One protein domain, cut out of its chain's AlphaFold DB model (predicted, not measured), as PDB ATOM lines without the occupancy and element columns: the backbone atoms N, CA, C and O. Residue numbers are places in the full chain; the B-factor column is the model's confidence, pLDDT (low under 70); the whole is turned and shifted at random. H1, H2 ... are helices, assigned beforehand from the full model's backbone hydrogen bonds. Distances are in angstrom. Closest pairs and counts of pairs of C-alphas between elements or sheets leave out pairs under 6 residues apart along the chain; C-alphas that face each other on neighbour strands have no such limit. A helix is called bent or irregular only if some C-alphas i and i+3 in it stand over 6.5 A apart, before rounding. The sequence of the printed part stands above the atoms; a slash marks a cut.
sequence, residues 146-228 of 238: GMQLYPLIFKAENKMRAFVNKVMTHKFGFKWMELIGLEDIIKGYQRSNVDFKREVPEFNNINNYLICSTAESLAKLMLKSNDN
ATOM      1  N   GLY A 146      13.588  -4.360  16.030       90.62
ATOM      2  CA  GLY A 146      12.509  -5.342  16.099       90.62
ATOM      3  C   GLY A 146      11.168  -4.690  16.431       90.62
ATOM      4  O   GLY A 146      10.188  -4.895  15.710       90.62
ATOM      5  N   MET A 147      11.130  -3.834  17.455       90.62
ATOM      6  CA  MET A 147       9.927  -3.108  17.871       90.62
ATOM      7  C   MET A 147       9.335  -2.246  16.743       90.62
ATOM      8  O   MET A 147       8.113  -2.176  16.602       90.62
ATOM      9  N   GLN A 148      10.176  -1.638  15.900       89.81
ATOM     10  CA  GLN A 148       9.718  -0.885  14.723       89.81
ATOM     11  C   GLN A 148       9.242  -1.801  13.581       89.81
ATOM     12  O   GLN A 148       8.282  -1.482  12.871       89.81
ATOM     13  N   LEU A 149       9.896  -2.950  13.392       92.56
ATOM     14  CA  LEU A 149       9.666  -3.842  12.259       92.56
ATOM     15  C   LEU A 149       8.431  -4.742  12.430       92.56
ATOM     16  O   LEU A 149       7.666  -4.912  11.475       92.56
ATOM     17  N   TYR A 150       8.190  -5.294  13.623       92.44
ATOM     18  CA  TYR A 150       7.083  -6.232  13.862       92.44
ATOM     19  C   TYR A 150       5.698  -5.678  13.476       92.44
ATOM     20  O   TYR A 150       4.953  -6.385  12.786       92.44
ATOM     21  N   PRO A 151       5.332  -4.421  13.804       94.25
ATOM     22  CA  PRO A 151       4.062  -3.846  13.366       94.25
ATOM     23  C   PRO A 151       3.928  -3.763  11.840       94.25
ATOM     24  O   PRO A 151       2.826  -3.907  11.302       94.25
ATOM     25  N   LEU A 152       5.033  -3.518  11.128       95.12
ATOM     26  CA  LEU A 152       5.048  -3.458   9.665       95.12
ATOM     27  C   LEU A 152       4.876  -4.849   9.054       95.12
ATOM     28  O   LEU A 152       4.059  -5.001   8.143       95.12
ATOM     29  N   ILE A 153       5.563  -5.860   9.595       93.06
ATOM     30  CA  ILE A 153       5.384  -7.267   9.207       93.06
ATOM     31  C   ILE A 153       3.928  -7.680   9.419       93.06
ATOM     32  O   ILE A 153       3.289  -8.183   8.498       93.06
ATOM     33  N   PHE A 154       3.353  -7.379  10.584       91.38
ATOM     34  CA  PHE A 154       1.969  -7.735  10.882       91.38
ATOM     35  C   PHE A 154       0.972  -7.064   9.925       91.38
ATOM     36  O   PHE A 154       0.041  -7.698   9.421       91.38
ATOM     37  N   LYS A 155       1.182  -5.781   9.597       94.69
ATOM     38  CA  LYS A 155       0.394  -5.080   8.568       94.69
ATOM     39  C   LYS A 155       0.547  -5.730   7.191       94.69
ATOM     40  O   LYS A 155      -0.442  -5.808   6.460       94.69
ATOM     41  N   ALA A 156       1.748  -6.176   6.826       94.38
ATOM     42  CA  ALA A 156       1.994  -6.873   5.570       94.38
ATOM     43  C   ALA A 156       1.252  -8.216   5.534       94.38
ATOM     44  O   ALA A 156       0.476  -8.445   4.608       94.38
ATOM     45  N   GLU A 157       1.371  -9.045   6.572       93.88
ATOM     46  CA  GLU A 157       0.647 -10.317   6.663       93.88
ATOM     47  C   GLU A 157      -0.873 -10.127   6.594       93.88
ATOM     48  O   GLU A 157      -1.548 -10.842   5.854       93.88
ATOM     49  N   ASN A 158      -1.425  -9.127   7.295       94.19
ATOM     50  CA  ASN A 158      -2.852  -8.790   7.214       94.19
ATOM     51  C   ASN A 158      -3.284  -8.516   5.763       94.19
ATOM     52  O   ASN A 158      -4.314  -9.022   5.307       94.19
ATOM     53  N   LYS A 159      -2.483  -7.742   5.018       95.31
ATOM     54  CA  LYS A 159      -2.739  -7.451   3.600       95.31
ATOM     55  C   LYS A 159      -2.610  -8.697   2.726       95.31
ATOM     56  O   LYS A 159      -3.447  -8.890   1.846       95.31
ATOM     57  N   MET A 160      -1.623  -9.555   2.983       94.25
ATOM     58  CA  MET A 160      -1.457 -10.824   2.271       94.25
ATOM     59  C   MET A 160      -2.666 -11.739   2.487       94.25
ATOM     60  O   MET A 160      -3.214 -12.247   1.514       94.25
ATOM     61  N   ARG A 161      -3.159 -11.885   3.725       93.81
ATOM     62  CA  ARG A 161      -4.380 -12.661   4.015       93.81
ATOM     63  C   ARG A 161      -5.589 -12.108   3.268       93.81
ATOM     64  O   ARG A 161      -6.323 -12.877   2.655       93.81
ATOM     65  N   ALA A 162      -5.785 -10.788   3.277       93.88
ATOM     66  CA  ALA A 162      -6.887 -10.155   2.554       93.88
ATOM     67  C   ALA A 162      -6.797 -10.402   1.037       93.88
ATOM     68  O   ALA A 162      -7.802 -10.735   0.404       93.88
ATOM     69  N   PHE A 163      -5.595 -10.284   0.467       93.75
ATOM     70  CA  PHE A 163      -5.338 -10.559  -0.944       93.75
ATOM     71  C   PHE A 163      -5.611 -12.025  -1.293       93.75
ATOM     72  O   PHE A 163      -6.430 -12.294  -2.170       93.75
ATOM     73  N   VAL A 164      -4.986 -12.964  -0.573       92.00
ATOM     74  CA  VAL A 164      -5.149 -14.405  -0.794       92.00
ATOM     75  C   VAL A 164      -6.619 -14.790  -0.676       92.00
ATOM     76  O   VAL A 164      -7.146 -15.427  -1.582       92.00
ATOM     77  N   ASN A 165      -7.315 -14.344   0.375       91.94
ATOM     78  CA  ASN A 165      -8.734 -14.643   0.550       91.94
ATOM     79  C   ASN A 165      -9.565 -14.166  -0.646       91.94
ATOM     80  O   ASN A 165     -10.389 -14.917  -1.164       91.94
ATOM     81  N   LYS A 166      -9.337 -12.928  -1.100       91.88
ATOM     82  CA  LYS A 166     -10.068 -12.343  -2.225       91.88
ATOM     83  C   LYS A 166      -9.794 -13.098  -3.525       91.88
ATOM     84  O   LYS A 166     -10.741 -13.489  -4.201       91.88
ATOM     85  N   VAL A 167      -8.523 -13.301  -3.876       91.25
ATOM     86  CA  VAL A 167      -8.136 -13.902  -5.161       91.25
ATOM     87  C   VAL A 167      -8.491 -15.382  -5.205       91.25
ATOM     88  O   VAL A 167      -9.106 -15.819  -6.174       91.25
ATOM     89  N   MET A 168      -8.175 -16.144  -4.157       89.50
ATOM     90  CA  MET A 168      -8.459 -17.580  -4.128       89.50
ATOM     91  C   MET A 168      -9.963 -17.855  -4.134       89.50
ATOM     92  O   MET A 168     -10.422 -18.691  -4.906       89.50
ATOM     93  N   THR A 169     -10.748 -17.100  -3.357       90.00
ATOM     94  CA  THR A 169     -12.213 -17.241  -3.361       90.00
ATOM     95  C   THR A 169     -12.814 -16.846  -4.707       90.00
ATOM     96  O   THR A 169     -13.733 -17.507  -5.180       90.00
ATOM     97  N   HIS A 170     -12.291 -15.799  -5.352       89.75
ATOM     98  CA  HIS A 170     -12.759 -15.376  -6.669       89.75
ATOM     99  C   HIS A 170     -12.422 -16.394  -7.767       89.75
ATOM    100  O   HIS A 170     -13.277 -16.701  -8.592       89.75
ATOM    101  N   LYS A 171     -11.190 -16.921  -7.790       86.62
ATOM    102  CA  LYS A 171     -10.731 -17.853  -8.833       86.62
ATOM    103  C   LYS A 171     -11.274 -19.272  -8.644       86.62
ATOM    104  O   LYS A 171     -11.593 -19.927  -9.628       86.62
ATOM    105  N   PHE A 172     -11.389 -19.744  -7.403       86.06
ATOM    106  CA  PHE A 172     -11.629 -21.161  -7.104       86.06
ATOM    107  C   PHE A 172     -12.853 -21.423  -6.208       86.06
ATOM    108  O   PHE A 172     -13.125 -22.568  -5.847       86.06
ATOM    109  N   GLY A 173     -13.609 -20.384  -5.842       88.12
ATOM    110  CA  GLY A 173     -14.764 -20.499  -4.949       88.12
ATOM    111  C   GLY A 173     -14.378 -20.688  -3.480       88.12
ATOM    112  O   GLY A 173     -13.209 -20.771  -3.126       88.12
ATOM    113  N   PHE A 174     -15.364 -20.758  -2.584       84.56
ATOM    114  CA  PHE A 174     -15.137 -20.740  -1.127       84.56
ATOM    115  C   PHE A 174     -14.415 -21.982  -0.563       84.56
ATOM    116  O   PHE A 174     -13.893 -21.925   0.548       84.56
ATOM    117  N   LYS A 175     -14.366 -23.088  -1.320       86.50
ATOM    118  CA  LYS A 175     -13.682 -24.342  -0.952       86.50
ATOM    119  C   LYS A 175     -12.290 -24.487  -1.568       86.50
ATOM    120  O   LYS A 175     -11.759 -25.587  -1.637       86.50
ATOM    121  N   TRP A 176     -11.671 -23.388  -1.992       87.12
ATOM    122  CA  TRP A 176     -10.336 -23.382  -2.606       87.12
ATOM    123  C   TRP A 176      -9.243 -24.063  -1.759       87.12
ATOM    124  O   TRP A 176      -8.205 -24.468  -2.268       87.12
ATOM    125  N   MET A 177      -9.490 -24.226  -0.464       79.75
ATOM    126  CA  MET A 177      -8.653 -24.966   0.475       79.75
ATOM    127  C   MET A 177      -8.615 -26.481   0.255       79.75
ATOM    128  O   MET A 177      -7.711 -27.138   0.754       79.75
ATOM    129  N   GLU A 178      -9.582 -27.040  -0.465       83.81
ATOM    130  CA  GLU A 178      -9.658 -28.469  -0.792       83.81
ATOM    131  C   GLU A 178      -8.936 -28.787  -2.117       83.81
ATOM    132  O   GLU A 178      -8.964 -29.922  -2.588       83.81
ATOM    133  N   LEU A 179      -8.288 -27.790  -2.737       80.19
ATOM    134  CA  LEU A 179      -7.575 -27.961  -3.998       80.19
ATOM    135  C   LEU A 179      -6.315 -28.816  -3.838       80.19
ATOM    136  O   LEU A 179      -5.508 -28.626  -2.925       80.19
ATOM    137  N   ILE A 180      -6.117 -29.689  -4.823       71.88
ATOM    138  CA  ILE A 180      -4.909 -30.499  -4.973       71.88
ATOM    139  C   ILE A 180      -3.698 -29.575  -5.146       71.88
ATOM    140  O   ILE A 180      -3.733 -28.606  -5.908       71.88
ATOM    141  N   GLY A 181      -2.611 -29.883  -4.443       76.62
ATOM    142  CA  GLY A 181      -1.375 -29.109  -4.435       76.62
ATOM    143  C   GLY A 181      -1.237 -28.163  -3.240       76.62
ATOM    144  O   GLY A 181      -0.214 -27.490  -3.132       76.62
ATOM    145  N   LEU A 182      -2.217 -28.053  -2.339       81.88
ATOM    146  CA  LEU A 182      -2.112 -27.234  -1.118       81.88
ATOM    147  C   LEU A 182      -1.773 -28.047   0.143       81.88
ATOM    148  O   LEU A 182      -1.747 -27.493   1.242       81.88
ATOM    149  N   GLU A 183      -1.465 -29.335   0.005       83.62
ATOM    150  CA  GLU A 183      -1.357 -30.295   1.107       83.62
ATOM    151  C   GLU A 183      -0.294 -29.894   2.135       83.62
ATOM    152  O   GLU A 183      -0.538 -29.969   3.338       83.62
ATOM    153  N   ASP A 184       0.867 -29.420   1.683       80.56
ATOM    154  CA  ASP A 184       1.952 -29.008   2.581       80.56
ATOM    155  C   ASP A 184       1.590 -27.757   3.388       80.56
ATOM    156  O   ASP A 184       1.923 -27.652   4.569       80.56
ATOM    157  N   ILE A 185       0.835 -26.838   2.780       80.88
ATOM    158  CA  ILE A 185       0.373 -25.620   3.451       80.88
ATOM    159  C   ILE A 185      -0.721 -25.968   4.474       80.88
ATOM    160  O   ILE A 185      -0.733 -25.445   5.587       80.88
ATOM    161  N   ILE A 186      -1.609 -26.909   4.134       80.19
ATOM    162  CA  ILE A 186      -2.656 -27.413   5.032       80.19
ATOM    163  C   ILE A 186      -2.050 -28.150   6.232       80.19
ATOM    164  O   ILE A 186      -2.478 -27.925   7.364       80.19
ATOM    165  N   LYS A 187      -1.029 -28.990   6.018       82.19
ATOM    166  CA  LYS A 187      -0.308 -29.675   7.105       82.19
ATOM    167  C   LYS A 187       0.364 -28.687   8.058       82.19
ATOM    168  O   LYS A 187       0.315 -28.894   9.269       82.19
ATOM    169  N   GLY A 188       0.966 -27.621   7.526       78.31
ATOM    170  CA  GLY A 188       1.532 -26.534   8.330       78.31
ATOM    171  C   GLY A 188       0.475 -25.877   9.218       78.31
ATOM    172  O   GLY A 188       0.643 -25.814  10.435       78.31
ATOM    173  N   TYR A 189      -0.663 -25.503   8.628       81.12
ATOM    174  CA  TYR A 189      -1.813 -24.957   9.354       81.12
ATOM    175  C   TYR A 189      -2.304 -25.879  10.479       81.12
ATOM    176  O   TYR A 189      -2.541 -25.414  11.592       81.12
ATOM    177  N   GLN A 190      -2.454 -27.182  10.218       80.62
ATOM    178  CA  GLN A 190      -2.989 -28.126  11.205       80.62
ATOM    179  C   GLN A 190      -2.157 -28.166  12.491       80.62
ATOM    180  O   GLN A 190      -2.731 -28.331  13.565       80.62
ATOM    181  N   ARG A 191      -0.836 -27.968  12.397       79.25
ATOM    182  CA  ARG A 191       0.048 -27.888  13.568       79.25
ATOM    183  C   ARG A 191      -0.212 -26.619  14.382       79.25
ATOM    184  O   ARG A 191      -0.431 -26.710  15.581       79.25
ATOM    185  N   SER A 192      -0.261 -25.458  13.729       77.81
ATOM    186  CA  SER A 192      -0.451 -24.159  14.396       77.81
ATOM    187  C   SER A 192      -1.870 -23.943  14.939       77.81
ATOM    188  O   SER A 192      -2.079 -23.180  15.877       77.81
ATOM    189  N   ASN A 193      -2.864 -24.621  14.364       82.94
ATOM    190  CA  ASN A 193      -4.268 -24.466  14.739       82.94
ATOM    191  C   ASN A 193      -4.608 -25.025  16.128       82.94
ATOM    192  O   ASN A 193      -5.550 -24.553  16.764       82.94
ATOM    193  N   VAL A 194      -3.877 -26.048  16.586       83.38
ATOM    194  CA  VAL A 194      -4.147 -26.702  17.877       83.38
ATOM    195  C   VAL A 194      -3.962 -25.711  19.019       83.38
ATOM    196  O   VAL A 194      -4.868 -25.541  19.833       83.38
ATOM    197  N   ASP A 195      -2.824 -25.017  19.036       84.38
ATOM    198  CA  ASP A 195      -2.536 -24.016  20.057       84.38
ATOM    199  C   ASP A 195      -3.467 -22.811  19.915       84.38
ATOM    200  O   ASP A 195      -4.083 -22.403  20.892       84.38
ATOM    201  N   PHE A 196      -3.689 -22.309  18.695       84.88
ATOM    202  CA  PHE A 196      -4.580 -21.165  18.468       84.88
ATOM    203  C   PHE A 196      -5.992 -21.377  19.039       84.88
ATOM    204  O   PHE A 196      -6.533 -20.499  19.705       84.88
ATOM    205  N   LYS A 197      -6.588 -22.554  18.814       85.25
ATOM    206  CA  LYS A 197      -7.926 -22.878  19.335       85.25
ATOM    207  C   LYS A 197      -7.958 -23.093  20.846       85.25
ATOM    208  O   LYS A 197      -9.015 -22.913  21.447       85.25
ATOM    209  N   ARG A 198      -6.836 -23.504  21.446       87.56
ATOM    210  CA  ARG A 198      -6.698 -23.612  22.902       87.56
ATOM    211  C   ARG A 198      -6.640 -22.227  23.542       87.56
ATOM    212  O   ARG A 198      -7.320 -22.009  24.536       87.56
ATOM    213  N   GLU A 199      -5.862 -21.317  22.960       89.06
ATOM    214  CA  GLU A 199      -5.665 -19.968  23.503       89.06
ATOM    215  C   GLU A 199      -6.851 -19.030  23.221       89.06
ATOM    216  O   GLU A 199      -7.120 -18.133  24.016       89.06
ATOM    217  N   VAL A 200      -7.585 -19.229  22.115       88.44
ATOM    218  CA  VAL A 200      -8.748 -18.397  21.740       88.44
ATOM    219  C   VAL A 200      -9.970 -19.265  21.386       88.44
ATOM    220  O   VAL A 200     -10.341 -19.387  20.209       88.44
ATOM    221  N   PRO A 201     -10.628 -19.894  22.380       87.31
ATOM    222  CA  PRO A 201     -11.749 -20.809  22.148       87.31
ATOM    223  C   PRO A 201     -12.951 -20.166  21.444       87.31
ATOM    224  O   PRO A 201     -13.690 -20.844  20.725       87.31
ATOM    225  N   GLU A 202     -13.145 -18.859  21.608       89.69
ATOM    226  CA  GLU A 202     -14.220 -18.085  20.986       89.69
ATOM    227  C   GLU A 202     -14.120 -18.075  19.455       89.69
ATOM    228  O   GLU A 202     -15.117 -17.845  18.776       89.69
ATOM    229  N   PHE A 203     -12.938 -18.363  18.897       86.44
ATOM    230  CA  PHE A 203     -12.687 -18.387  17.454       86.44
ATOM    231  C   PHE A 203     -12.889 -19.788  16.848       86.44
ATOM    232  O   PHE A 203     -12.586 -20.027  15.678       86.44
ATOM    233  N   ASN A 204     -13.443 -20.743  17.602       84.62
ATOM    234  CA  ASN A 204     -13.732 -22.087  17.091       84.62
ATOM    235  C   ASN A 204     -14.789 -22.120  15.973       84.62
ATOM    236  O   ASN A 204     -14.874 -23.109  15.246       84.62
ATOM    237  N   ASN A 205     -15.579 -21.056  15.824       85.75
ATOM    238  CA  ASN A 205     -16.656 -20.934  14.843       85.75
ATOM    239  C   ASN A 205     -16.256 -20.198  13.548       85.75
ATOM    240  O   ASN A 205     -17.124 -19.964  12.706       85.75
ATOM    241  N   ILE A 206     -14.984 -19.827  13.368       86.25
ATOM    242  CA  ILE A 206     -14.512 -19.144  12.154       86.25
ATOM    243  C   ILE A 206     -13.622 -20.045  11.293       86.25
ATOM    244  O   ILE A 206     -13.009 -21.001  11.771       86.25
ATOM    245  N   ASN A 207     -13.482 -19.693  10.012       84.50
ATOM    246  CA  ASN A 207     -12.378 -20.207   9.206       84.50
ATOM    247  C   ASN A 207     -11.085 -19.499   9.636       84.50
ATOM    248  O   ASN A 207     -10.859 -18.337   9.299       84.50
ATOM    249  N   ASN A 208     -10.242 -20.210  10.378       84.69
ATOM    250  CA  ASN A 208      -8.994 -19.687  10.919       84.69
ATOM    251  C   ASN A 208      -7.751 -20.101  10.110       84.69
ATOM    252  O   ASN A 208      -6.627 -19.942  10.574       84.69
ATOM    253  N   TYR A 209      -7.921 -20.581   8.877       84.44
ATOM    254  CA  TYR A 209      -6.793 -21.014   8.056       84.44
ATOM    255  C   TYR A 209      -5.765 -19.900   7.827       84.44
ATOM    256  O   TYR A 209      -4.579 -20.060   8.116       84.44
ATOM    257  N   LEU A 210      -6.224 -18.749   7.329       88.50
ATOM    258  CA  LEU A 210      -5.332 -17.648   6.973       88.50
ATOM    259  C   LEU A 210      -4.716 -16.983   8.203       88.50
ATOM    260  O   LEU A 210      -3.561 -16.572   8.143       88.50
ATOM    261  N   ILE A 211      -5.464 -16.868   9.306       88.06
ATOM    262  CA  ILE A 211      -4.955 -16.255  10.542       88.06
ATOM    263  C   ILE A 211      -3.896 -17.136  11.218       88.06
ATOM    264  O   ILE A 211      -2.953 -16.603  11.785       88.06
ATOM    265  N   CYS A 212      -4.000 -18.460  11.075       87.88
ATOM    266  CA  CYS A 212      -3.009 -19.420  11.566       87.88
ATOM    267  C   CYS A 212      -1.880 -19.711  10.556       87.88
ATOM    268  O   CYS A 212      -1.039 -20.570  10.815       87.88
ATOM    269  N   SER A 213      -1.871 -19.059   9.390       87.31
ATOM    270  CA  SER A 213      -0.848 -19.266   8.360       87.31
ATOM    271  C   SER A 213       0.372 -18.383   8.608       87.31
ATOM    272  O   SER A 213       0.236 -17.198   8.905       87.31
ATOM    273  N   THR A 214       1.567 -18.935   8.402       88.06
ATOM    274  CA  THR A 214       2.823 -18.169   8.455       88.06
ATOM    275  C   THR A 214       2.960 -17.226   7.253       88.06
ATOM    276  O   THR A 214       2.393 -17.496   6.189       88.06
ATOM    277  N   ALA A 215       3.773 -16.167   7.366       88.81
ATOM    278  CA  ALA A 215       4.127 -15.301   6.232       88.81
ATOM    279  C   ALA A 215       4.619 -16.093   5.005       88.81
ATOM    280  O   ALA A 215       4.219 -15.809   3.876       88.81
ATOM    281  N   GLU A 216       5.428 -17.135   5.224       90.00
ATOM    282  CA  GLU A 216       5.908 -18.029   4.163       90.00
ATOM    283  C   GLU A 216       4.751 -18.753   3.454       90.00
ATOM    284  O   GLU A 216       4.705 -18.835   2.226       90.00
ATOM    285  N   SER A 217       3.783 -19.250   4.226       89.56
ATOM    286  CA  SER A 217       2.603 -19.942   3.700       89.56
ATOM    287  C   SER A 217       1.737 -18.996   2.868       89.56
ATOM    288  O   SER A 217       1.315 -19.344   1.764       89.56
ATOM    289  N   LEU A 218       1.529 -17.769   3.356       91.31
ATOM    290  CA  LEU A 218       0.807 -16.724   2.632       91.31
ATOM    291  C   LEU A 218       1.524 -16.342   1.332       91.31
ATOM    292  O   LEU A 218       0.867 -16.214   0.302       91.31
ATOM    293  N   ALA A 219       2.854 -16.229   1.343       90.69
ATOM    294  CA  ALA A 219       3.638 -15.947   0.141       90.69
ATOM    295  C   ALA A 219       3.488 -17.058  -0.912       90.69
ATOM    296  O   ALA A 219       3.231 -16.769  -2.081       90.69
ATOM    297  N   LYS A 220       3.558 -18.332  -0.502       90.19
ATOM    298  CA  LYS A 220       3.322 -19.479  -1.400       90.19
ATOM    299  C   LYS A 220       1.922 -19.448  -2.015       90.19
ATOM    300  O   LYS A 220       1.775 -19.709  -3.206       90.19
ATOM    301  N   LEU A 221       0.898 -19.109  -1.229       89.25
ATOM    302  CA  LEU A 221      -0.472 -18.968  -1.730       89.25
ATOM    303  C   LEU A 221      -0.603 -17.818  -2.732       89.25
ATOM    304  O   LEU A 221      -1.263 -17.982  -3.756       89.25
ATOM    305  N   MET A 222       0.056 -16.683  -2.483       89.31
ATOM    306  CA  MET A 222       0.087 -15.567  -3.431       89.31
ATOM    307  C   MET A 222       0.708 -15.978  -4.771       89.31
ATOM    308  O   MET A 222       0.123 -15.692  -5.813       89.31
ATOM    309  N   LEU A 223       1.829 -16.704  -4.759       86.88
ATOM    310  CA  LEU A 223       2.458 -17.211  -5.985       86.88
ATOM    311  C   LEU A 223       1.525 -18.161  -6.750       86.88
ATOM    312  O   LEU A 223       1.245 -17.936  -7.923       86.88
ATOM    313  N   LYS A 224       0.917 -19.138  -6.062       82.06
ATOM    314  CA  LYS A 224      -0.047 -20.070  -6.680       82.06
ATOM    315  C   LYS A 224      -1.292 -19.387  -7.243       82.06
ATOM    316  O   LYS A 224      -1.905 -19.897  -8.183       82.06
ATOM    317  N   SER A 225      -1.680 -18.254  -6.662       73.31
ATOM    318  CA  SER A 225      -2.797 -17.452  -7.155       73.31
ATOM    319  C   SER A 225      -2.464 -16.701  -8.454       73.31
ATOM    320  O   SER A 225      -3.380 -16.425  -9.234       73.31
ATOM    321  N   ASN A 226      -1.175 -16.440  -8.712       65.31
ATOM    322  CA  ASN A 226      -0.672 -15.801  -9.931       65.31
ATOM    323  C   ASN A 226      -0.339 -16.819 -11.038       65.31
ATOM    324  O   ASN A 226      -0.712 -16.592 -12.182       65.31
ATOM    325  N   ASP A 227       0.278 -17.960 -10.714       61.03
ATOM    326  CA  ASP A 227       0.739 -18.951 -11.711       61.03
ATOM    327  C   ASP A 227      -0.395 -19.634 -12.504       61.03
ATOM    328  O   ASP A 227      -0.164 -20.246 -13.544       61.03
ATOM    329  N   ASN A 228      -1.639 -19.549 -12.026       52.00
ATOM    330  CA  ASN A 228      -2.795 -20.173 -12.675       52.00
ATOM    331  C   ASN A 228      -3.608 -19.216 -13.569       52.00
ATOM    332  O   ASN A 228      -4.688 -19.604 -14.009       52.00
TER     333      ASN A 228
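What this domain is: This is residues 146 to 228 of the 238 residues of an uncharacterized protein of Neglecta sp. 59 (UniProt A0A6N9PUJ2). A long helix, H1, has H4 packed side by side with part of its length, and the helix H2 lies across a gap from H1, with the short H3 folding back beside the far end of H2. The link from H3 to H4, residues 206 to 214, runs through the middle between H1 and H2, and residues 146 to 152 of H1 stick out. The printed part has 83 residues with four named helices, H1 to H4 in that order, and no named strand: all helix. It is compact, with a radius of gyration of the C-alphas of 13.3 A and spans of 37 by 29 by 20 A.

Where its parts are: H1, residues 146 to 172, measures 37.0 A, from C-alpha 146 at (12.509, -5.342, 16.099) to C-alpha 172 at (-11.629, -21.161, -7.104). It is only just irregular: C-alphas 148 and 151 are 6.53 A apart. H4, residues 215 to 227, measures 18.6 A and ends with C-alpha 227 at (0.739, -18.951, -11.711). H2, residues 183 to 199, measures 25.0 A, with a kink of 35 degrees near residue 192; it is neither bent nor irregular, but only just: C-alphas 191 and 194 are 6.1 A apart. H3, residues 201 to 205, measures 8.8 A and is irregular, with C-alphas 202 and 205 7.2 A apart.

How they stand to each other: H1 touches H4 with residues 157 to 168 alone; the closest C-alphas, of Val 164 and Met 222, are 6.0 A apart. They run the same way at a shallow tilt of 35.0 degrees, only just short of steep. H2 and H4 are close but not clearly touching, closest at the C-alphas of Ile 185 and Ser 217, 6.1 A; they run opposite ways at 38 degrees, only just a steep tilt. H2 and H3 are close but not clearly touching, closest at the C-alphas of Lys 197 and Asn 204, 6.3 A. H1 is apart from H2 and H3. Each O i to N i+4 pair is within hydrogen-bond range in H4, against 21 of 23 in H1, 11 of 13 in H2 and 0 of 1 in H3, where 1 of 2 O i to N i+3 pairs is.

The domain as a whole: The two C-alphas farthest apart, of Met 147 and Ile 180, are 38.6 A apart. The printed part has no cut. The link from H2 to H3 is tight; those from H1 to H2 and from H3 to H4 are short. The mean pLDDT of the printed part is 86.2; residues 226 to 228 are under 70.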